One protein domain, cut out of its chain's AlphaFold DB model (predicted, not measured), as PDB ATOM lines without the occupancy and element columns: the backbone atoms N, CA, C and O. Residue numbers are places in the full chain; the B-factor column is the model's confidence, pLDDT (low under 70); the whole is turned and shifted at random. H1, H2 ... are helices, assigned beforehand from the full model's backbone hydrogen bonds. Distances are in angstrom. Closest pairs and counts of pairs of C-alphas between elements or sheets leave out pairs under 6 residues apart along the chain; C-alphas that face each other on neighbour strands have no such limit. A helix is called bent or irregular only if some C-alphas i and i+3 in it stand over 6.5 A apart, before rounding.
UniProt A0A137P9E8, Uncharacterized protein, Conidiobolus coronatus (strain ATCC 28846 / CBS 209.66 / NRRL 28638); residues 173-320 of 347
ATOM      1  N   LEU A 173     -17.792  25.975  14.569       94.62
ATOM      2  CA  LEU A 173     -17.266  24.792  13.896       94.62
ATOM      3  C   LEU A 173     -17.171  23.573  14.823       94.62
ATOM      4  O   LEU A 173     -17.602  22.516  14.367       94.62
ATOM      5  N   PRO A 174     -16.708  23.672  16.087       94.06
ATOM      6  CA  PRO A 174     -16.676  22.521  16.993       94.06
ATOM      7  C   PRO A 174     -18.033  21.816  17.107       94.06
ATOM      8  O   PRO A 174     -18.131  20.606  16.901       94.06
ATOM      9  N   LEU A 175     -19.110  22.582  17.309       94.75
ATOM     10  CA  LEU A 175     -20.466  22.038  17.361       94.75
ATOM     11  C   LEU A 175     -20.902  21.458  16.008       94.75
ATOM     12  O   LEU A 175     -21.533  20.403  15.951       94.75
ATOM     13  N   GLY A 176     -20.549  22.123  14.905       95.50
ATOM     14  CA  GLY A 176     -20.827  21.634  13.557       95.50
ATOM     15  C   GLY A 176     -20.186  20.278  13.261       95.50
ATOM     16  O   GLY A 176     -20.847  19.404  12.701       95.50
ATOM     17  N   TRP A 177     -18.935  20.079  13.675       94.88
ATOM     18  CA  TRP A 177     -18.218  18.812  13.525       94.88
ATOM     19  C   TRP A 177     -18.777  17.719  14.440       94.88
ATOM     20  O   TRP A 177     -19.020  16.614  13.960       94.88
ATOM     21  N   ALA A 178     -19.116  18.043  15.691       93.94
ATOM     22  CA  ALA A 178     -19.794  17.109  16.594       93.94
ATOM     23  C   ALA A 178     -21.181  16.668  16.070       93.94
ATOM     24  O   ALA A 178     -21.606  15.525  16.253       93.94
ATOM     25  N   LEU A 179     -21.897  17.551  15.363       95.00
ATOM     26  CA  LEU A 179     -23.134  17.206  14.648       95.00
ATOM     27  C   LEU A 179     -22.879  16.430  13.349       95.00
ATOM     28  O   LEU A 179     -23.765  15.704  12.891       95.00
ATOM     29  N   GLY A 180     -21.690  16.566  12.761       92.81
ATOM     30  CA  GLY A 180     -21.266  15.867  11.552       92.81
ATOM     31  C   GLY A 180     -21.416  14.354  11.672       92.81
ATOM     32  O   GLY A 180     -21.972  13.720  10.777       92.81
ATOM     33  N   GLU A 181     -21.018  13.775  12.804       86.50
ATOM     34  CA  GLU A 181     -21.193  12.340  13.067       86.50
ATOM     35  C   GLU A 181     -22.666  11.922  13.040       86.50
ATOM     36  O   GLU A 181     -23.035  10.896  12.473       86.50
ATOM     37  N   SER A 182     -23.545  12.766  13.588       91.12
ATOM     38  CA  SER A 182     -24.986  12.521  13.537       91.12
ATOM     39  C   SER A 182     -25.528  12.637  12.111       91.12
ATOM     40  O   SER A 182     -26.393  11.849  11.734       91.12
ATOM     41  N   LEU A 183     -25.012  13.567  11.296       92.31
ATOM     42  CA  LEU A 183     -25.372  13.700   9.878       92.31
ATOM     43  C   LEU A 183     -25.030  12.442   9.071       92.31
ATOM     44  O   LEU A 183     -25.830  12.048   8.224       92.31
ATOM     45  N   LEU A 184     -23.895  11.790   9.352       90.50
ATOM     46  CA  LEU A 184     -23.483  10.564   8.658       90.50
ATOM     47  C   LEU A 184     -24.523   9.445   8.766       90.50
ATOM     48  O   LEU A 184     -24.818   8.789   7.771       90.50
ATOM     49  N   SER A 185     -25.150   9.287   9.936       88.31
ATOM     50  CA  SER A 185     -26.209   8.285  10.148       88.31
ATOM     51  C   SER A 185     -27.424   8.467   9.224       88.31
ATOM     52  O   SER A 185     -28.162   7.514   8.972       88.31
ATOM     53  N   TYR A 186     -27.614   9.675   8.681       89.50
ATOM     54  CA  TYR A 186     -28.691  10.019   7.751       89.50
ATOM     55  C   TYR A 186     -28.261  10.007   6.276       89.50
ATOM     56  O   TYR A 186     -29.063  10.380   5.415       89.50
ATOM     57  N   LEU A 187     -27.010   9.635   5.976       89.19
ATOM     58  CA  LEU A 187     -26.578   9.314   4.613       89.19
ATOM     59  C   LEU A 187     -26.866   7.860   4.237       89.19
ATOM     60  O   LEU A 187     -26.971   7.578   3.045       89.19
ATOM     61  N   ASP A 188     -27.025   6.967   5.218       85.50
ATOM     62  CA  ASP A 188     -27.373   5.569   4.963       85.50
ATOM     63  C   ASP A 188     -28.712   5.491   4.196       85.50
ATOM     64  O   ASP A 188     -29.755   5.924   4.703       85.50
ATOM     65  N   PRO A 189     -28.725   4.942   2.967       80.00
ATOM     66  CA  PRO A 189     -29.945   4.789   2.183       80.00
ATOM     67  C   PRO A 189     -31.043   3.969   2.874       80.00
ATOM     68  O   PRO A 189     -32.215   4.143   2.538       80.00
ATOM     69  N   ASN A 190     -30.682   3.097   3.821       79.25
ATOM     70  CA  ASN A 190     -31.629   2.278   4.580       79.25
ATOM     71  C   ASN A 190     -32.347   3.080   5.676       79.25
ATOM     72  O   ASN A 190     -33.500   2.792   5.996       79.25
ATOM     73  N   THR A 191     -31.699   4.108   6.233       76.50
ATOM     74  CA  THR A 191     -32.297   5.012   7.231       76.50
ATOM     75  C   THR A 191     -32.940   6.240   6.579       76.50
ATOM     76  O   THR A 191     -33.854   6.858   7.142       76.50
ATOM     77  N   ALA A 192     -32.491   6.608   5.376       72.75
ATOM     78  CA  ALA A 192     -32.969   7.764   4.640       72.75
ATOM     79  C   ALA A 192     -34.445   7.618   4.236       72.75
ATOM     80  O   ALA A 192     -34.838   6.827   3.385       72.75
ATOM     81  N   LEU A 193     -35.290   8.484   4.795       70.06
ATOM     82  CA  LEU A 193     -36.741   8.405   4.592       70.06
ATOM     83  C   LEU A 193     -37.205   8.804   3.182       70.06
ATOM     84  O   LEU A 193     -38.322   8.458   2.797       70.06
ATOM     85  N   ASN A 194     -36.415   9.597   2.446       81.81
ATOM     86  CA  ASN A 194     -36.667   9.972   1.048       81.81
ATOM     87  C   ASN A 194     -35.434  10.652   0.394       81.81
ATOM     88  O   ASN A 194     -34.551  11.128   1.114       81.81
ATOM     89  N   PRO A 195     -35.408  10.794  -0.952       84.69
ATOM     90  CA  PRO A 195     -34.307  11.448  -1.682       84.69
ATOM     91  C   PRO A 195     -34.030  12.876  -1.240       84.69
ATOM     92  O   PRO A 195     -32.887  13.314  -1.167       84.69
ATOM     93  N   PHE A 196     -35.100  13.618  -0.955       84.69
ATOM     94  CA  PHE A 196     -35.023  15.028  -0.602       84.69
ATOM     95  C   PHE A 196     -34.227  15.242   0.688       84.69
ATOM     96  O   PHE A 196     -33.471  16.201   0.804       84.69
ATOM     97  N   ARG A 197     -34.368  14.341   1.658       85.81
ATOM     98  CA  ARG A 197     -33.633  14.405   2.923       85.81
ATOM     99  C   ARG A 197     -32.190  14.005   2.771       85.81
ATOM    100  O   ARG A 197     -31.349  14.672   3.348       85.81
ATOM    101  N   LEU A 198     -31.917  12.998   1.954       89.25
ATOM    102  CA  LEU A 198     -30.548  12.625   1.655       89.25
ATOM    103  C   LEU A 198     -29.808  13.777   0.949       89.25
ATOM    104  O   LEU A 198     -28.693  14.120   1.331       89.25
ATOM    105  N   THR A 199     -30.472  14.482   0.023       90.81
ATOM    106  CA  THR A 199     -29.948  15.734  -0.551       90.81
ATOM    107  C   THR A 199     -29.703  16.806   0.513       90.81
ATOM    108  O   THR A 199     -28.649  17.431   0.494       90.81
ATOM    109  N   LYS A 200     -30.623  17.004   1.469       90.44
ATOM    110  CA  LYS A 200     -30.408  17.947   2.582       90.44
ATOM    111  C   LYS A 200     -29.218  17.560   3.461       90.44
ATOM    112  O   LYS A 200     -28.461  18.436   3.857       90.44
ATOM    113  N   THR A 201     -29.046  16.280   3.779       94.19
ATOM    114  CA  THR A 201     -27.904  15.802   4.569       94.19
ATOM    115  C   THR A 201     -26.590  16.117   3.852       94.19
ATOM    116  O   THR A 201     -25.682  16.685   4.458       94.19
ATOM    117  N   LEU A 202     -26.516  15.841   2.543       94.44
ATOM    118  CA  LEU A 202     -25.364  16.192   1.708       94.44
ATOM    119  C   LEU A 202     -25.134  17.710   1.637       94.44
ATOM    120  O   LEU A 202     -23.993  18.150   1.737       94.44
ATOM    121  N   GLU A 203     -26.194  18.517   1.523       94.25
ATOM    122  CA  GLU A 203     -26.123  19.987   1.549       94.25
ATOM    123  C   GLU A 203     -25.513  20.501   2.864       94.25
ATOM    124  O   GLU A 203     -24.623  21.355   2.845       94.25
ATOM    125  N   LEU A 204     -25.950  19.955   4.004       96.75
ATOM    126  CA  LEU A 204     -25.439  20.325   5.325       96.75
ATOM    127  C   LEU A 204     -23.966  19.942   5.498       96.75
ATOM    128  O   LEU A 204     -23.172  20.785   5.915       96.75
ATOM    129  N   LEU A 205     -23.583  18.721   5.117       96.75
ATOM    130  CA  LEU A 205     -22.183  18.285   5.138       96.75
ATOM    131  C   LEU A 205     -21.315  19.150   4.219       96.75
ATOM    132  O   LEU A 205     -20.246  19.607   4.616       96.75
ATOM    133  N   ASN A 206     -21.798  19.455   3.016       95.69
ATOM    134  CA  ASN A 206     -21.104  20.334   2.084       95.69
ATOM    135  C   ASN A 206     -20.900  21.737   2.668       95.69
ATOM    136  O   ASN A 206     -19.818  22.311   2.534       95.69
ATOM    137  N   SER A 207     -21.904  22.279   3.360       96.94
ATOM    138  CA  SER A 207     -21.773  23.557   4.058       96.94
ATOM    139  C   SER A 207     -20.758  23.496   5.200       96.94
ATOM    140  O   SER A 207     -19.945  24.411   5.319       96.94
ATOM    141  N   LEU A 208     -20.771  22.439   6.019       97.25
ATOM    142  CA  LEU A 208     -19.814  22.249   7.114       97.25
ATOM    143  C   LEU A 208     -18.371  22.221   6.593       97.25
ATOM    144  O   LEU A 208     -17.520  22.982   7.061       97.25
ATOM    145  N   ILE A 209     -18.110  21.405   5.570       96.12
ATOM    146  CA  ILE A 209     -16.784  21.286   4.956       96.12
ATOM    147  C   ILE A 209     -16.369  22.608   4.308       96.12
ATOM    148  O   ILE A 209     -15.255  23.078   4.513       96.12
ATOM    149  N   ASN A 210     -17.269  23.271   3.578       95.94
ATOM    150  CA  ASN A 210     -16.966  24.550   2.939       95.94
ATOM    151  C   ASN A 210     -16.655  25.662   3.953       95.94
ATOM    152  O   ASN A 210     -15.756  26.469   3.719       95.94
ATOM    153  N   THR A 211     -17.358  25.706   5.086       96.31
ATOM    154  CA  THR A 211     -17.037  26.633   6.181       96.31
ATOM    155  C   THR A 211     -15.692  26.292   6.823       96.31
ATOM    156  O   THR A 211     -14.900  27.197   7.080       96.31
ATOM    157  N   SER A 212     -15.395  25.002   6.996       95.62
ATOM    158  CA  SER A 212     -14.118  24.529   7.549       95.62
ATOM    159  C   SER A 212     -12.934  24.896   6.651       95.62
ATOM    160  O   SER A 212     -11.930  25.389   7.152       95.62
ATOM    161  N   ILE A 213     -13.081  24.777   5.322       94.94
ATOM    162  CA  ILE A 213     -12.092  25.254   4.335       94.94
ATOM    163  C   ILE A 213     -11.843  26.752   4.505       94.94
ATOM    164  O   ILE A 213     -10.700  27.182   4.636       94.94
ATOM    165  N   LYS A 214     -12.913  27.560   4.504       95.25
ATOM    166  CA  LYS A 214     -12.806  29.028   4.586       95.25
ATOM    167  C   LYS A 214     -12.087  29.492   5.848       95.25
ATOM    168  O   LYS A 214     -11.400  30.506   5.809       95.25
ATOM    169  N   ARG A 215     -12.266  28.766   6.952       94.69
ATOM    170  CA  ARG A 215     -11.660  29.071   8.253       94.69
ATOM    171  C   ARG A 215     -10.359  28.317   8.524       94.69
ATOM    172  O   ARG A 215      -9.805  28.504   9.597       94.69
ATOM    173  N   LYS A 216      -9.887  27.482   7.586       93.00
ATOM    174  CA  LYS A 216      -8.742  26.572   7.771       93.00
ATOM    175  C   LYS A 216      -8.828  25.785   9.087       93.00
ATOM    176  O   LYS A 216      -7.854  25.656   9.818       93.00
ATOM    177  N   TYR A 217     -10.028  25.319   9.416       92.75
ATOM    178  CA  TYR A 217     -10.286  24.637  10.676       92.75
ATOM    179  C   TYR A 217      -9.961  23.154  10.561       92.75
ATOM    180  O   TYR A 217     -10.547  22.461   9.726       92.75
ATOM    181  N   THR A 218      -9.092  22.665  11.437       89.94
ATOM    182  CA  THR A 218      -8.723  21.251  11.527       89.94
ATOM    183  C   THR A 218      -9.431  20.626  12.719       89.94
ATOM    184  O   THR A 218      -9.172  21.007  13.857       89.94
ATOM    185  N   ALA A 219     -10.336  19.684  12.460       85.88
ATOM    186  CA  ALA A 219     -10.997  18.926  13.516       85.88
ATOM    187  C   ALA A 219     -10.139  17.733  13.951       85.88
ATOM    188  O   ALA A 219      -9.525  17.060  13.112       85.88
ATOM    189  N   GLU A 220     -10.163  17.419  15.243       85.69
ATOM    190  CA  GLU A 220      -9.675  16.133  15.735       85.69
ATOM    191  C   GLU A 220     -10.474  14.997  15.077       85.69
ATOM    192  O   GLU A 220     -11.681  15.105  14.866       85.69
ATOM    193  N   GLY A 221      -9.794  13.936  14.638       84.44
ATOM    194  CA  GLY A 221     -10.444  12.854  13.890       84.44
ATOM    195  C   GLY A 221     -10.922  13.234  12.480       84.44
ATOM    196  O   GLY A 221     -11.576  12.422  11.824       84.44
ATOM    197  N   GLY A 222     -10.560  14.413  11.953       85.69
ATOM    198  CA  GLY A 222     -11.005  14.885  10.636       85.69
ATOM    199  C   GLY A 222     -10.749  13.889   9.497       85.69
ATOM    200  O   GLY A 222     -11.619  13.687   8.654       85.69
ATOM    201  N   LYS A 223      -9.605  13.185   9.510       87.12
ATOM    202  CA  LYS A 223      -9.293  12.119   8.537       87.12
ATOM    203  C   LYS A 223     -10.302  10.965   8.596       87.12
ATOM    204  O   LYS A 223     -10.791  10.534   7.555       87.12
ATOM    205  N   ALA A 224     -10.639  10.495   9.797       89.56
ATOM    206  CA  ALA A 224     -11.617   9.425   9.991       89.56
ATOM    207  C   ALA A 224     -13.013   9.867   9.536       89.56
ATOM    208  O   ALA A 224     -13.687   9.132   8.820       89.56
ATOM    209  N   PHE A 225     -13.409  11.101   9.858       90.75
ATOM    210  CA  PHE A 225     -14.685  11.661   9.418       90.75
ATOM    211  C   PHE A 225     -14.795  11.752   7.888       90.75
ATOM    212  O   PHE A 225     -15.806  11.344   7.315       90.75
ATOM    213  N   ILE A 226     -13.744  12.228   7.208       89.81
ATOM    214  CA  ILE A 226     -13.685  12.266   5.739       89.81
ATOM    215  C   ILE A 226     -13.833  10.857   5.158       89.81
ATOM    216  O   ILE A 226     -14.587  10.669   4.200       89.81
ATOM    217  N   ASN A 227     -13.150   9.874   5.751       90.00
ATOM    218  CA  ASN A 227     -13.247   8.483   5.327       90.00
ATOM    219  C   ASN A 227     -14.684   7.965   5.431       90.00
ATOM    220  O   ASN A 227     -15.201   7.385   4.482       90.00
ATOM    221  N   SER A 228     -15.354   8.245   6.548       92.12
ATOM    222  CA  SER A 228     -16.745   7.851   6.768       92.12
ATOM    223  C   SER A 228     -17.708   8.504   5.774       92.12
ATOM    224  O   SER A 228     -18.620   7.837   5.292       92.12
ATOM    225  N   ILE A 229     -17.500   9.778   5.408       92.88
ATOM    226  CA  ILE A 229     -18.301  10.418   4.347       92.88
ATOM    227  C   ILE A 229     -18.089   9.693   3.015       92.88
ATOM    228  O   ILE A 229     -19.052   9.446   2.288       92.88
ATOM    229  N   PHE A 230     -16.840   9.375   2.676       90.38
ATOM    230  CA  PHE A 230     -16.528   8.725   1.410       90.38
ATOM    231  C   PHE A 230     -17.139   7.323   1.319       90.38
ATOM    232  O   PHE A 230     -17.809   7.021   0.331       90.38
ATOM    233  N   ILE A 231     -16.988   6.518   2.374       90.88
ATOM    234  CA  ILE A 231     -17.617   5.196   2.491       90.88
ATOM    235  C   ILE A 231     -19.134   5.321   2.331       90.88
ATOM    236  O   ILE A 231     -19.716   4.620   1.510       90.88
ATOM    237  N   ALA A 232     -19.772   6.282   3.007       92.38
ATOM    238  CA  ALA A 232     -21.213   6.491   2.883       92.38
ATOM    239  C   ALA A 232     -21.648   6.830   1.442       92.38
ATOM    240  O   ALA A 232     -22.678   6.348   0.973       92.38
ATOM    241  N   ILE A 233     -20.867   7.633   0.707       92.25
ATOM    242  CA  ILE A 233     -21.144   7.934  -0.708       92.25
ATOM    243  C   ILE A 233     -20.989   6.676  -1.571       92.25
ATOM    244  O   ILE A 233     -21.797   6.447  -2.473       92.25
ATOM    245  N   GLU A 234     -19.970   5.860  -1.317       91.19
ATOM    246  CA  GLU A 234     -19.777   4.600  -2.029       91.19
ATOM    247  C   GLU A 234     -20.923   3.613  -1.758       91.19
ATOM    248  O   GLU A 234     -21.468   3.023  -2.695       91.19
ATOM    249  N   ASP A 235     -21.363   3.506  -0.507       91.19
ATOM    250  CA  ASP A 235     -22.496   2.677  -0.103       91.19
ATOM    251  C   ASP A 235     -23.797   3.140  -0.757       91.19
ATOM    252  O   ASP A 235     -24.587   2.313  -1.215       91.19
ATOM    253  N   MET A 236     -24.006   4.451  -0.912       91.31
ATOM    254  CA  MET A 236     -25.131   4.974  -1.691       91.31
ATOM    255  C   MET A 236     -25.104   4.501  -3.153       91.31
ATOM    256  O   MET A 236     -26.152   4.158  -3.710       91.31
ATOM    257  N   ILE A 237     -23.924   4.477  -3.787       90.44
ATOM    258  CA  ILE A 237     -23.758   3.991  -5.165       90.44
ATOM    259  C   ILE A 237     -24.069   2.490  -5.222       90.44
ATOM    260  O   ILE A 237     -24.907   2.075  -6.027       90.44
ATOM    261  N   LYS A 238     -23.450   1.688  -4.344       90.94
ATOM    262  CA  LYS A 238     -23.668   0.233  -4.236       90.94
ATOM    263  C   LYS A 238     -25.142  -0.096  -4.018       90.94
ATOM    264  O   LYS A 238     -25.711  -0.938  -4.711       90.94
ATOM    265  N   PHE A 239     -25.784   0.620  -3.103       89.50
ATOM    266  CA  PHE A 239     -27.196   0.458  -2.800       89.50
ATOM    267  C   PHE A 239     -28.082   0.706  -4.022       89.50
ATOM    268  O   PHE A 239     -29.018  -0.056  -4.256       89.50
ATOM    269  N   SER A 240     -27.787   1.734  -4.822       88.19
ATOM    270  CA  SER A 240     -28.567   2.014  -6.029       88.19
ATOM    271  C   SER A 240     -28.339   0.990  -7.143       88.19
ATOM    272  O   SER A 240     -29.291   0.655  -7.843       88.19
ATOM    273  N   ILE A 241     -27.123   0.447  -7.274       88.75
ATOM    274  CA  ILE A 241     -26.828  -0.642  -8.221       88.75
ATOM    275  C   ILE A 241     -27.635  -1.895  -7.874       88.75
ATOM    276  O   ILE A 241     -28.220  -2.517  -8.756       88.75
ATOM    277  N   ASN A 242     -27.686  -2.244  -6.588       87.50
ATOM    278  CA  ASN A 242     -28.369  -3.449  -6.117       87.50
ATOM    279  C   ASN A 242     -29.897  -3.292  -6.052       87.50
ATOM    280  O   ASN A 242     -30.608  -4.289  -5.980       87.50
ATOM    281  N   ASN A 243     -30.412  -2.058  -6.079       83.94
ATOM    282  CA  ASN A 243     -31.838  -1.757  -5.963       83.94
ATOM    283  C   ASN A 243     -32.281  -0.790  -7.070       83.94
ATOM    284  O   ASN A 243     -32.633   0.362  -6.804       83.94
ATOM    285  N   THR A 244     -32.277  -1.256  -8.320       71.06
ATOM    286  CA  THR A 244     -32.558  -0.430  -9.509       71.06
ATOM    287  C   THR A 244     -33.950   0.212  -9.515       71.06
ATOM    288  O   THR A 244     -34.118   1.295 -10.070       71.06
ATOM    289  N   ASP A 245     -34.935  -0.400  -8.852       69.81
ATOM    290  CA  ASP A 245     -36.297   0.143  -8.724       69.81
ATOM    291  C   ASP A 245     -36.452   1.152  -7.568       69.81
ATOM    292  O   ASP A 245     -37.529   1.729  -7.360       69.81
ATOM    293  N   ASN A 246     -35.393   1.388  -6.786       71.62
ATOM    294  CA  ASN A 246     -35.470   2.256  -5.622       71.62
ATOM    295  C   ASN A 246     -35.581   3.735  -6.016       71.62
ATOM    296  O   ASN A 246     -34.874   4.261  -6.872       71.62
ATOM    297  N   LYS A 247     -36.472   4.449  -5.326       74.06
ATOM    298  CA  LYS A 247     -36.704   5.879  -5.521       74.06
ATOM    299  C   LYS A 247     -35.814   6.776  -4.664       74.06
ATOM    300  O   LYS A 247     -35.900   7.975  -4.904       74.06
ATOM    301  N   ILE A 248     -35.040   6.247  -3.705       78.12
ATOM    302  CA  ILE A 248     -34.285   6.982  -2.666       78.12
ATOM    303  C   ILE A 248     -32.987   7.602  -3.202       78.12
ATOM    304  O   ILE A 248     -32.795   8.811  -3.082       78.12
ATOM    305  N   VAL A 249     -32.104   6.803  -3.803       81.94
ATOM    306  CA  VAL A 249     -30.832   7.287  -4.355       81.94
ATOM    307  C   VAL A 249     -30.974   7.395  -5.864       81.94
ATOM    308  O   VAL A 249     -31.141   6.393  -6.551       81.94
ATOM    309  N   LYS A 250     -30.935   8.622  -6.386       85.94
ATOM    310  CA  LYS A 250     -30.948   8.894  -7.826       85.94
ATOM    311  C   LYS A 250     -29.648   9.560  -8.249       85.94
ATOM    312  O   LYS A 250     -28.813   9.940  -7.428       85.94
ATOM    313  N   VAL A 251     -29.525   9.776  -9.556       87.50
ATOM    314  CA  VAL A 251     -28.406  10.497 -10.174       87.50
ATOM    315  C   VAL A 251     -28.104  11.825  -9.465       87.50
ATOM    316  O   VAL A 251     -26.937  12.149  -9.273       87.50
ATOM    317  N   ASP A 252     -29.118  12.578  -9.033       88.69
ATOM    318  CA  ASP A 252     -28.908  13.870  -8.366       88.69
ATOM    319  C   ASP A 252     -28.235  13.735  -6.996       88.69
ATOM    320  O   ASP A 252     -27.342  14.514  -6.678       88.69
ATOM    321  N   GLN A 253     -28.588  12.718  -6.208       90.56
ATOM    322  CA  GLN A 253     -27.938  12.460  -4.921       90.56
ATOM    323  C   GLN A 253     -26.472  12.044  -5.114       90.56
ATOM    324  O   GLN A 253     -25.603  12.527  -4.392       90.56
ATOM    325  N   ILE A 254     -26.176  11.226  -6.132       91.31
ATOM    326  CA  ILE A 254     -24.791  10.857  -6.466       91.31
ATOM    327  C   ILE A 254     -23.993  12.075  -6.956       91.31
ATOM    328  O   ILE A 254     -22.841  12.248  -6.565       91.31
ATOM    329  N   LYS A 255     -24.597  12.975  -7.747       91.19
ATOM    330  CA  LYS A 255     -23.956  14.247  -8.137       91.19
ATOM    331  C   LYS A 255     -23.576  15.087  -6.924       91.19
ATOM    332  O   LYS A 255     -22.463  15.607  -6.883       91.19
ATOM    333  N   GLU A 256     -24.480  15.228  -5.955       92.81
ATOM    334  CA  GLU A 256     -24.186  15.956  -4.718       92.81
ATOM    335  C   GLU A 256     -23.085  15.268  -3.897       92.81
ATOM    336  O   GLU A 256     -22.184  15.946  -3.412       92.81
ATOM    337  N   GLY A 257     -23.071  13.931  -3.828       93.50
ATOM    338  CA  GLY A 257     -21.980  13.171  -3.204       93.50
ATOM    339  C   GLY A 257     -20.619  13.412  -3.874       93.50
ATOM    340  O   GLY A 257     -19.619  13.665  -3.200       93.50
ATOM    341  N   LEU A 258     -20.564  13.434  -5.209       92.94
ATOM    342  CA  LEU A 258     -19.335  13.763  -5.944       92.94
ATOM    343  C   LEU A 258     -18.900  15.220  -5.725       92.94
ATOM    344  O   LEU A 258     -17.706  15.493  -5.582       92.94
ATOM    345  N   ARG A 259     -19.845  16.168  -5.645       94.00
ATOM    346  CA  ARG A 259     -19.552  17.570  -5.296       94.00
ATOM    347  C   ARG A 259     -18.982  17.701  -3.890       94.00
ATOM    348  O   ARG A 259     -17.980  18.396  -3.713       94.00
ATOM    349  N   LEU A 260     -19.564  16.990  -2.928       95.06
ATOM    350  CA  LEU A 260     -19.038  16.898  -1.571       95.06
ATOM    351  C   LEU A 260     -17.623  16.305  -1.575       95.06
ATOM    352  O   LEU A 260     -16.729  16.878  -0.965       95.06
ATOM    353  N   SER A 261     -17.376  15.246  -2.348       93.81
ATOM    354  CA  SER A 261     -16.042  14.640  -2.498       93.81
ATOM    355  C   SER A 261     -14.999  15.630  -3.029       93.81
ATOM    356  O   SER A 261     -13.879  15.690  -2.524       93.81
ATOM    357  N   MET A 262     -15.365  16.484  -3.993       92.94
ATOM    358  CA  MET A 262     -14.478  17.559  -4.456       92.94
ATOM    359  C   MET A 262     -14.171  18.573  -3.350       92.94
ATOM    360  O   MET A 262     -13.047  19.068  -3.262       92.94
ATOM    361  N   LYS A 263     -15.149  18.885  -2.493       93.25
ATOM    362  CA  LYS A 263     -14.934  19.749  -1.328       93.25
ATOM    363  C   LYS A 263     -14.068  19.086  -0.268       93.25
ATOM    364  O   LYS A 263     -13.198  19.760   0.266       93.25
ATOM    365  N   LEU A 264     -14.206  17.785  -0.037       92.69
ATOM    366  CA  LEU A 264     -13.313  17.037   0.853       92.69
ATOM    367  C   LEU A 264     -11.864  17.083   0.348       92.69
ATOM    368  O   LEU A 264     -10.963  17.399   1.119       92.69
ATOM    369  N   LYS A 265     -11.638  16.908  -0.961       91.44
ATOM    370  CA  LYS A 265     -10.314  17.095  -1.582       91.44
ATOM    371  C   LYS A 265      -9.751  18.506  -1.366       91.44
ATOM    372  O   LYS A 265      -8.559  18.660  -1.120       91.44
ATOM    373  N   GLN A 266     -10.587  19.543  -1.475       92.00
ATOM    374  CA  GLN A 266     -10.177  20.925  -1.182       92.00
ATOM    375  C   GLN A 266      -9.859  21.120   0.303       92.00
ATOM    376  O   GLN A 266      -8.903  21.816   0.624       92.00
ATOM    377  N   TYR A 267     -10.635  20.498   1.188       92.12
ATOM    378  CA  TYR A 267     -10.440  20.555   2.630       92.12
ATOM    379  C   TYR A 267      -9.124  19.924   3.060       92.12
ATOM    380  O   TYR A 267      -8.339  20.620   3.688       92.12
ATOM    381  N   ILE A 268      -8.841  18.691   2.626       90.56
ATOM    382  CA  ILE A 268      -7.572  17.984   2.874       90.56
ATOM    383  C   ILE A 268      -6.377  18.881   2.535       90.56
ATOM    384  O   ILE A 268      -5.499  19.089   3.364       90.56
ATOM    385  N   LYS A 269      -6.403  19.508   1.351       89.88
ATOM    386  CA  LYS A 269      -5.367  20.461   0.933       89.88
ATOM    387  C   LYS A 269      -5.312  21.717   1.803       89.88
ATOM    388  O   LYS A 269      -4.228  22.196   2.097       89.88
ATOM    389  N   ALA A 270      -6.462  22.284   2.164       90.12
ATOM    390  CA  ALA A 270      -6.540  23.543   2.902       90.12
ATOM    391  C   ALA A 270      -6.030  23.439   4.345       90.12
ATOM    392  O   ALA A 270      -5.596  24.448   4.895       90.12
ATOM    393  N   VAL A 271      -6.111  22.249   4.941       88.25
ATOM    394  CA  VAL A 271      -5.661  21.972   6.315       88.25
ATOM    395  C   VAL A 271      -4.385  21.131   6.368       88.25
ATOM    396  O   VAL A 271      -4.018  20.663   7.439       88.25
ATOM    397  N   GLU A 272      -3.736  20.921   5.216       85.06
ATOM    398  CA  GLU A 272      -2.486  20.156   5.081       85.06
ATOM    399  C   GLU A 272      -2.576  18.743   5.687       85.06
ATOM    400  O   GLU A 272      -1.611  18.173   6.192       85.06
ATOM    401  N   LEU A 273      -3.772  18.157   5.606       82.06
ATOM    402  CA  LEU A 273      -4.027  16.773   5.972       82.06
ATOM    403  C   LEU A 273      -3.350  15.890   4.917       82.06
ATOM    404  O   LEU A 273      -3.769  15.931   3.771       82.06
ATOM    405  N   ASP A 274      -2.312  15.145   5.310       77.56
ATOM    406  CA  ASP A 274      -1.684  14.018   4.591       77.56
ATOM    407  C   ASP A 274      -1.832  14.047   3.050       77.56
ATOM    408  O   ASP A 274      -2.867  13.656   2.500       77.56
ATOM    409  N   SER A 275      -0.783  14.491   2.345       65.81
ATOM    410  CA  SER A 275      -0.799  14.747   0.894       65.81
ATOM    411  C   SER A 275      -1.221  13.552   0.036       65.81
ATOM    412  O   SER A 275      -1.732  13.743  -1.076       65.81
ATOM    413  N   ASP A 276      -1.050  12.341   0.558       74.19
ATOM    414  CA  ASP A 276      -1.293  11.094  -0.164       74.19
ATOM    415  C   ASP A 276      -2.702  10.538   0.095       74.19
ATOM    416  O   ASP A 276      -3.136   9.577  -0.546       74.19
ATOM    417  N   TYR A 277      -3.476  11.168   0.985       81.50
ATOM    418  CA  TYR A 277      -4.817  10.716   1.326       81.50
ATOM    419  C   TYR A 277      -5.834  11.036   0.216       81.50
ATOM    420  O   TYR A 277      -6.353  12.150   0.094       81.50
ATOM    421  N   GLN A 278      -6.134  10.027  -0.610       81.25
ATOM    422  CA  GLN A 278      -7.022  10.137  -1.775       81.25
ATOM    423  C   GLN A 278      -8.066   9.004  -1.830       81.25
ATOM    424  O   GLN A 278      -8.031   8.175  -2.741       81.25
ATOM    425  N   PRO A 279      -9.033   8.956  -0.893       79.62
ATOM    426  CA  PRO A 279     -10.024   7.873  -0.832       79.62
ATOM    427  C   PRO A 279     -10.852   7.734  -2.127       79.62
ATOM    428  O   PRO A 279     -11.200   6.630  -2.529       79.62
ATOM    429  N   TRP A 280     -11.063   8.835  -2.860       82.75
ATOM    430  CA  TRP A 280     -11.764   8.866  -4.156       82.75
ATOM    431  C   TRP A 280     -11.032   8.216  -5.333       82.75
ATOM    432  O   TRP A 280     -11.592   8.165  -6.428       82.75
ATOM    433  N   MET A 281      -9.796   7.761  -5.145       81.19
ATOM    434  CA  MET A 281      -9.016   7.085  -6.184       81.19
ATOM    435  C   MET A 281      -9.114   5.557  -6.107       81.19
ATOM    436  O   MET A 281      -8.415   4.883  -6.861       81.19
ATOM    437  N   SER A 282      -9.951   4.991  -5.225       86.25
ATOM    438  CA  SER A 282     -10.090   3.536  -5.132       86.25
ATOM    439  C   SER A 282     -10.665   2.941  -6.428       86.25
ATOM    440  O   SER A 282     -11.610   3.468  -7.027       86.25
ATOM    441  N   GLU A 283     -10.088   1.822  -6.879       86.50
ATOM    442  CA  GLU A 283     -10.558   1.156  -8.101       86.50
ATOM    443  C   GLU A 283     -11.980   0.604  -7.912       86.50
ATOM    444  O   GLU A 283     -12.782   0.623  -8.845       86.50
ATOM    445  N   GLU A 284     -12.330   0.197  -6.690       88.69
ATOM    446  CA  GLU A 284     -13.683  -0.233  -6.335       88.69
ATOM    447  C   GLU A 284     -14.709   0.894  -6.535       88.69
ATOM    448  O   GLU A 284     -15.724   0.697  -7.211       88.69
ATOM    449  N   PHE A 285     -14.418   2.105  -6.048       88.56
ATOM    450  CA  PHE A 285     -15.291   3.264  -6.230       88.56
ATOM    451  C   PHE A 285     -15.502   3.583  -7.711       88.56
ATOM    452  O   PHE A 285     -16.635   3.784  -8.160       88.56
ATOM    453  N   LYS A 286     -14.420   3.574  -8.499       88.81
ATOM    454  CA  LYS A 286     -14.475   3.783  -9.950       88.81
ATOM    455  C   LYS A 286     -15.348   2.729 -10.635       88.81
ATOM    456  O   LYS A 286     -16.223   3.094 -11.421       88.81
ATOM    457  N   GLN A 287     -15.160   1.446 -10.329       89.50
ATOM    458  CA  GLN A 287     -15.958   0.358 -10.904       89.50
ATOM    459  C   GLN A 287     -17.444   0.485 -10.552       89.50
ATOM    460  O   GLN A 287     -18.303   0.325 -11.423       89.50
ATOM    461  N   ASN A 288     -17.759   0.814  -9.298       90.38
ATOM    462  CA  ASN A 288     -19.134   1.026  -8.857       90.38
ATOM    463  C   ASN A 288     -19.763   2.232  -9.564       90.38
ATOM    464  O   ASN A 288     -20.881   2.138 -10.068       90.38
ATOM    465  N   LEU A 289     -19.035   3.339  -9.716       88.19
ATOM    466  CA  LEU A 289     -19.542   4.504 -10.436       88.19
ATOM    467  C   LEU A 289     -19.783   4.218 -11.930       88.19
ATOM    468  O   LEU A 289     -20.786   4.679 -12.476       88.19
ATOM    469  N   VAL A 290     -18.914   3.433 -12.586       88.38
ATOM    470  CA  VAL A 290     -19.127   2.968 -13.973       88.38
ATOM    471  C   VAL A 290     -20.406   2.137 -14.074       88.38
ATOM    472  O   VAL A 290     -21.252   2.437 -14.919       88.38
ATOM    473  N   LYS A 291     -20.578   1.138 -13.194       88.19
ATOM    474  CA  LYS A 291     -21.787   0.298 -13.145       88.19
ATOM    475  C   LYS A 291     -23.043   1.144 -12.950       88.19
ATOM    476  O   LYS A 291     -24.000   0.993 -13.701       88.19
ATOM    477  N   PHE A 292     -23.016   2.085 -12.005       87.62
ATOM    478  CA  PHE A 292     -24.125   3.005 -11.762       87.62
ATOM    479  C   PHE A 292     -24.445   3.862 -12.992       87.62
ATOM    480  O   PHE A 292     -25.606   4.002 -13.362       87.62
ATOM    481  N   CYS A 293     -23.433   4.409 -13.672       85.69
ATOM    482  CA  CYS A 293     -23.648   5.203 -14.884       85.69
ATOM    483  C   CYS A 293     -24.276   4.387 -16.022       85.69
ATOM    484  O   CYS A 293     -25.088   4.935 -16.767       85.69
ATOM    485  N   GLY A 294     -23.932   3.098 -16.137       82.19
ATOM    486  CA  GLY A 294     -24.530   2.174 -17.105       82.19
ATOM    487  C   GLY A 294     -26.029   1.927 -16.895       82.19
ATOM    488  O   GLY A 294     -26.726   1.614 -17.850       82.19
ATOM    489  N   LEU A 295     -26.549   2.137 -15.680       80.31
ATOM    490  CA  LEU A 295     -27.982   2.006 -15.380       80.31
ATOM    491  C   LEU A 295     -28.816   3.210 -15.856       80.31
ATOM    492  O   LEU A 295     -30.035   3.105 -15.981       80.31
ATOM    493  N   PHE A 296     -28.188   4.364 -16.114       71.50
ATOM    494  CA  PHE A 296     -28.872   5.631 -16.396       71.50
ATOM    495  C   PHE A 296     -28.340   6.284 -17.689       71.50
ATOM    496  O   PHE A 296     -27.723   7.354 -17.662       71.50
ATOM    497  N   ASP A 297     -28.627   5.640 -18.829       61.34
ATOM    498  CA  ASP A 297     -28.130   5.936 -20.190       61.34
ATOM    499  C   ASP A 297     -28.172   7.416 -20.636       61.34
ATOM    500  O   ASP A 297     -27.351   7.835 -21.454       61.34
ATOM    501  N   SER A 298     -29.100   8.238 -20.131       53.88
ATOM    502  CA  SER A 298     -29.309   9.625 -20.592       53.88
ATOM    503  C   SER A 298     -28.721  10.721 -19.692       53.88
ATOM    504  O   SER A 298     -28.646  11.870 -20.121       53.88
ATOM    505  N   ASN A 299     -28.267  10.399 -18.472       58.03
ATOM    506  CA  ASN A 299     -27.829  11.393 -17.473       58.03
ATOM    507  C   ASN A 299     -26.371  11.231 -16.998       58.03
ATOM    508  O   ASN A 299     -25.905  11.984 -16.132       58.03
ATOM    509  N   SER A 300     -25.628  10.289 -17.577       68.94
ATOM    510  CA  SER A 300     -24.272   9.924 -17.154       68.94
ATOM    511  C   SER A 300     -23.188  10.949 -17.523       68.94
ATOM    512  O   SER A 300     -22.175  11.030 -16.834       68.94
ATOM    513  N   SER A 301     -23.404  11.816 -18.521       79.44
ATOM    514  CA  SER A 301     -22.413  12.819 -18.967       79.44
ATOM    515  C   SER A 301     -21.970  13.775 -17.851       79.44
ATOM    516  O   SER A 301     -20.791  14.092 -17.705       79.44
ATOM    517  N   SER A 302     -22.924  14.194 -17.023       85.38
ATOM    518  CA  SER A 302     -22.683  15.059 -15.867       85.38
ATOM    519  C   SER A 302     -21.986  14.354 -14.696       85.38
ATOM    520  O   SER A 302     -21.277  15.002 -13.935       85.38
ATOM    521  N   LEU A 303     -22.145  13.036 -14.550       86.69
ATOM    522  CA  LEU A 303     -21.408  12.251 -13.552       86.69
ATOM    523  C   LEU A 303     -19.968  12.013 -14.004       86.69
ATOM    524  O   LEU A 303     -19.043  12.183 -13.215       86.69
ATOM    525  N   VAL A 304     -19.773  11.709 -15.291       86.31
ATOM    526  CA  VAL A 304     -18.448  11.574 -15.912       86.31
ATOM    527  C   VAL A 304     -17.651  12.869 -15.770       86.31
ATOM    528  O   VAL A 304     -16.470  12.830 -15.426       86.31
ATOM    529  N   SER A 305     -18.283  14.028 -15.997       89.50
ATOM    530  CA  SER A 305     -17.602  15.316 -15.849       89.50
ATOM    531  C   SER A 305     -17.209  15.605 -14.398       89.50
ATOM    532  O   SER A 305     -16.076  16.025 -14.163       89.50
ATOM    533  N   LEU A 306     -18.086  15.323 -13.426       90.12
ATOM    534  CA  LEU A 306     -17.781  15.468 -11.998       90.12
ATOM    535  C   LEU A 306     -16.670  14.508 -11.547       90.12
ATOM    536  O   LEU A 306     -15.762  14.921 -10.831       90.12
ATOM    537  N   TYR A 307     -16.685  13.255 -12.009       89.50
ATOM    538  CA  TYR A 307     -15.618  12.296 -11.721       89.50
ATOM    539  C   TYR A 307     -14.272  12.751 -12.292       89.50
ATOM    540  O   TYR A 307     -13.254  12.707 -11.597       89.50
ATOM    541  N   LYS A 308     -14.261  13.253 -13.533       89.75
ATOM    542  CA  LYS A 308     -13.055  13.812 -14.151       89.75
ATOM    543  C   LYS A 308     -12.536  15.026 -13.381       89.75
ATOM    544  O   LYS A 308     -11.329  15.172 -13.235       89.75
ATOM    545  N   GLN A 309     -13.415  15.885 -12.862       89.44
ATOM    546  CA  GLN A 309     -13.009  17.003 -12.001       89.44
ATOM    547  C   GLN A 309     -12.417  16.524 -10.666       89.44
ATOM    548  O   GLN A 309     -11.445  17.100 -10.179       89.44
ATOM    549  N   LEU A 310     -12.974  15.457 -10.087       88.44
ATOM    550  CA  LEU A 310     -12.511  14.890  -8.822       88.44
ATOM    551  C   LEU A 310     -11.139  14.209  -8.954       88.44
ATOM    552  O   LEU A 310     -10.238  14.481  -8.156       88.44
ATOM    553  N   THR A 311     -10.963  13.364  -9.971       86.88
ATOM    554  CA  THR A 311      -9.800  12.467 -10.107       86.88
ATOM    555  C   THR A 311      -8.772  12.926 -11.140       86.88
ATOM    556  O   THR A 311      -7.614  12.539 -11.058       86.88
ATOM    557  N   GLY A 312      -9.165  13.751 -12.114       84.25
ATOM    558  CA  GLY A 312      -8.376  14.037 -13.320       84.25
ATOM    559  C   GLY A 312      -8.507  12.967 -14.415       84.25
ATOM    560  O   GLY A 312      -8.172  13.231 -15.570       84.25
ATOM    561  N   ASN A 313      -9.063  11.796 -14.088       83.44
ATOM    562  CA  ASN A 313      -9.147  10.642 -14.977       83.44
ATOM    563  C   ASN A 313     -10.450  10.634 -15.786       83.44
ATOM    564  O   ASN A 313     -11.490  11.132 -15.349       83.44
ATOM    565  N   LYS A 314     -10.412  10.041 -16.984       79.81
ATOM    566  CA  LYS A 314     -11.637   9.753 -17.740       79.81
ATOM    567  C   LYS A 314     -12.371   8.570 -17.103       79.81
ATOM    568  O   LYS A 314     -11.744   7.651 -16.583       79.81
ATOM    569  N   LEU A 315     -13.701   8.626 -17.140       78.75
ATOM    570  CA  LEU A 315     -14.570   7.523 -16.745       78.75
ATOM    571  C   LEU A 315     -15.108   6.869 -18.021       78.75
ATOM    572  O   LEU A 315     -15.967   7.447 -18.690       78.75
ATOM    573  N   ASP A 316     -14.589   5.694 -18.361       79.00
ATOM    574  CA  ASP A 316     -15.015   4.956 -19.550       79.00
ATOM    575  C   ASP A 316     -16.250   4.117 -19.211       79.00
ATOM    576  O   ASP A 316     -16.172   3.083 -18.546       79.00
ATOM    577  N   ILE A 317     -17.424   4.594 -19.631       75.75
ATOM    578  CA  ILE A 317     -18.684   3.882 -19.406       75.75
ATOM    579  C   ILE A 317     -18.808   2.777 -20.450       75.75
ATOM    580  O   ILE A 317     -19.049   3.042 -21.630       75.75
ATOM    581  N   VAL A 318     -18.699   1.528 -20.005       63.97
ATOM    582  CA  VAL A 318     -19.085   0.376 -20.820       63.97
ATOM    583  C   VAL A 318     -20.609   0.316 -20.829       63.97
ATOM    584  O   VAL A 318     -21.234   0.085 -19.795       63.97
ATOM    585  N   LYS A 319     -21.224   0.560 -21.990       55.56
ATOM    586  CA  LYS A 319     -22.673   0.396 -22.158       55.56
ATOM    587  C   LYS A 319     -23.018  -1.067 -21.899       55.56
ATOM    588  O   LYS A 319     -22.585  -1.935 -22.656       55.56
ATOM    589  N   SER A 320     -23.801  -1.355 -20.862       44.62
ATOM    590  CA  SER A 320     -24.391  -2.681 -20.715       44.62
ATOM    591  C   SER A 320     -25.396  -2.872 -21.846       44.62
ATOM    592  O   SER A 320     -26.459  -2.256 -21.865       44.62
TER     593      SER A 320
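This is residues 173 to 320 of the 347 residues of an uncharacterized protein of Conidiobolus coronatus (strain ATCC 28846 / CBS 209.66 / NRRL 28638) (UniProt A0A137P9E8). Six helices run up and down in one bundle, set as two rows of three: H2, H4 and H6 run the same way in one row, and H1, H3 and H5 run the other way in the second row. H3 and H4 make the core, with H1 and H2 on one side of them and H5 and H6 on the other, and residues 312 to 320 form a tail after H6. The printed part has 148 residues with six named helices, H1 to H6 in order, no named strand, and the class is all helix. It is compact, with a radius of gyration of the C-alphas of 14.9 A and spans of 45 by 34 by 20 A.

H1, residues 173 to 184, and H2, residues 195 to 214, form a helical hairpin; they touch, closest at the C-alphas of Leu 183 and Thr 201, 6.2 A, at a shallow tilt of 29 degrees, opposite ways. H3, residues 222 to 242, touches H1, whose residues 181 to 184 alone take part; the closest C-alphas are those of Leu 184 and Ile 229, 6.7 A. H3 and H4, residues 251 to 270, form the other helical hairpin, at a shallow tilt of 19 degrees, with the C-alphas of Ile 233 and Gly 257 closest at 5.9 A. H2 and H4 touch, the same way at a shallow tilt of 15 degrees, closest at the C-alphas of Ile 213 and Tyr 267, 5.3 A. H5, residues 283 to 295, touches residues 234 to 241 alone of H3, the same way at a steep tilt of 36 degrees, only just past shallow; the closest C-alphas are those of Ile 241 and Phe 292, 5.8 A. H6, residues 300 to 311, touches H4, the same way at a shallow tilt of 12 degrees, closest at the C-alphas of Met 262 and Leu 310, 5.5 A. H5 and H6 only just touch, and only at the corner by their link, with 3 pairs of C-alphas within 8 A, the closest those of Cys 293 and Ser 300, 5.3 A. H2 and H3 are near each other, as are H4 and H5; H1 and H6 are among the pairs that are apart. In H2, H3, H4, H5 and H6 every O i to N i+4 pair is within hydrogen-bond range; in H1 6 of 8 are.

H1 begins at C-alpha 173, (-17.266, 24.792, 13.896), and is neither bent nor irregular, but only just: C-alphas 178 and 181 are 6.1 A apart. From first to last C-alpha H2 measures 28.5 A, H3 30.3 A and H4 28.6 A. H3 begins at C-alpha 222, (-11.005, 14.885, 10.636), and H6 ends at C-alpha 311, (-9.800, 12.467, -10.107).

The two C-alphas farthest apart are those of Pro 174 and Ser 320, 46.0 A. The printed part has no cut. The link from H4 to H5, residues 271 to 282, is long, and that from H5 to H6 is tight. The mean pLDDT of the printed part is 86.4; residues 245, 275, 297 to 300 and 318 to 320 are under 70.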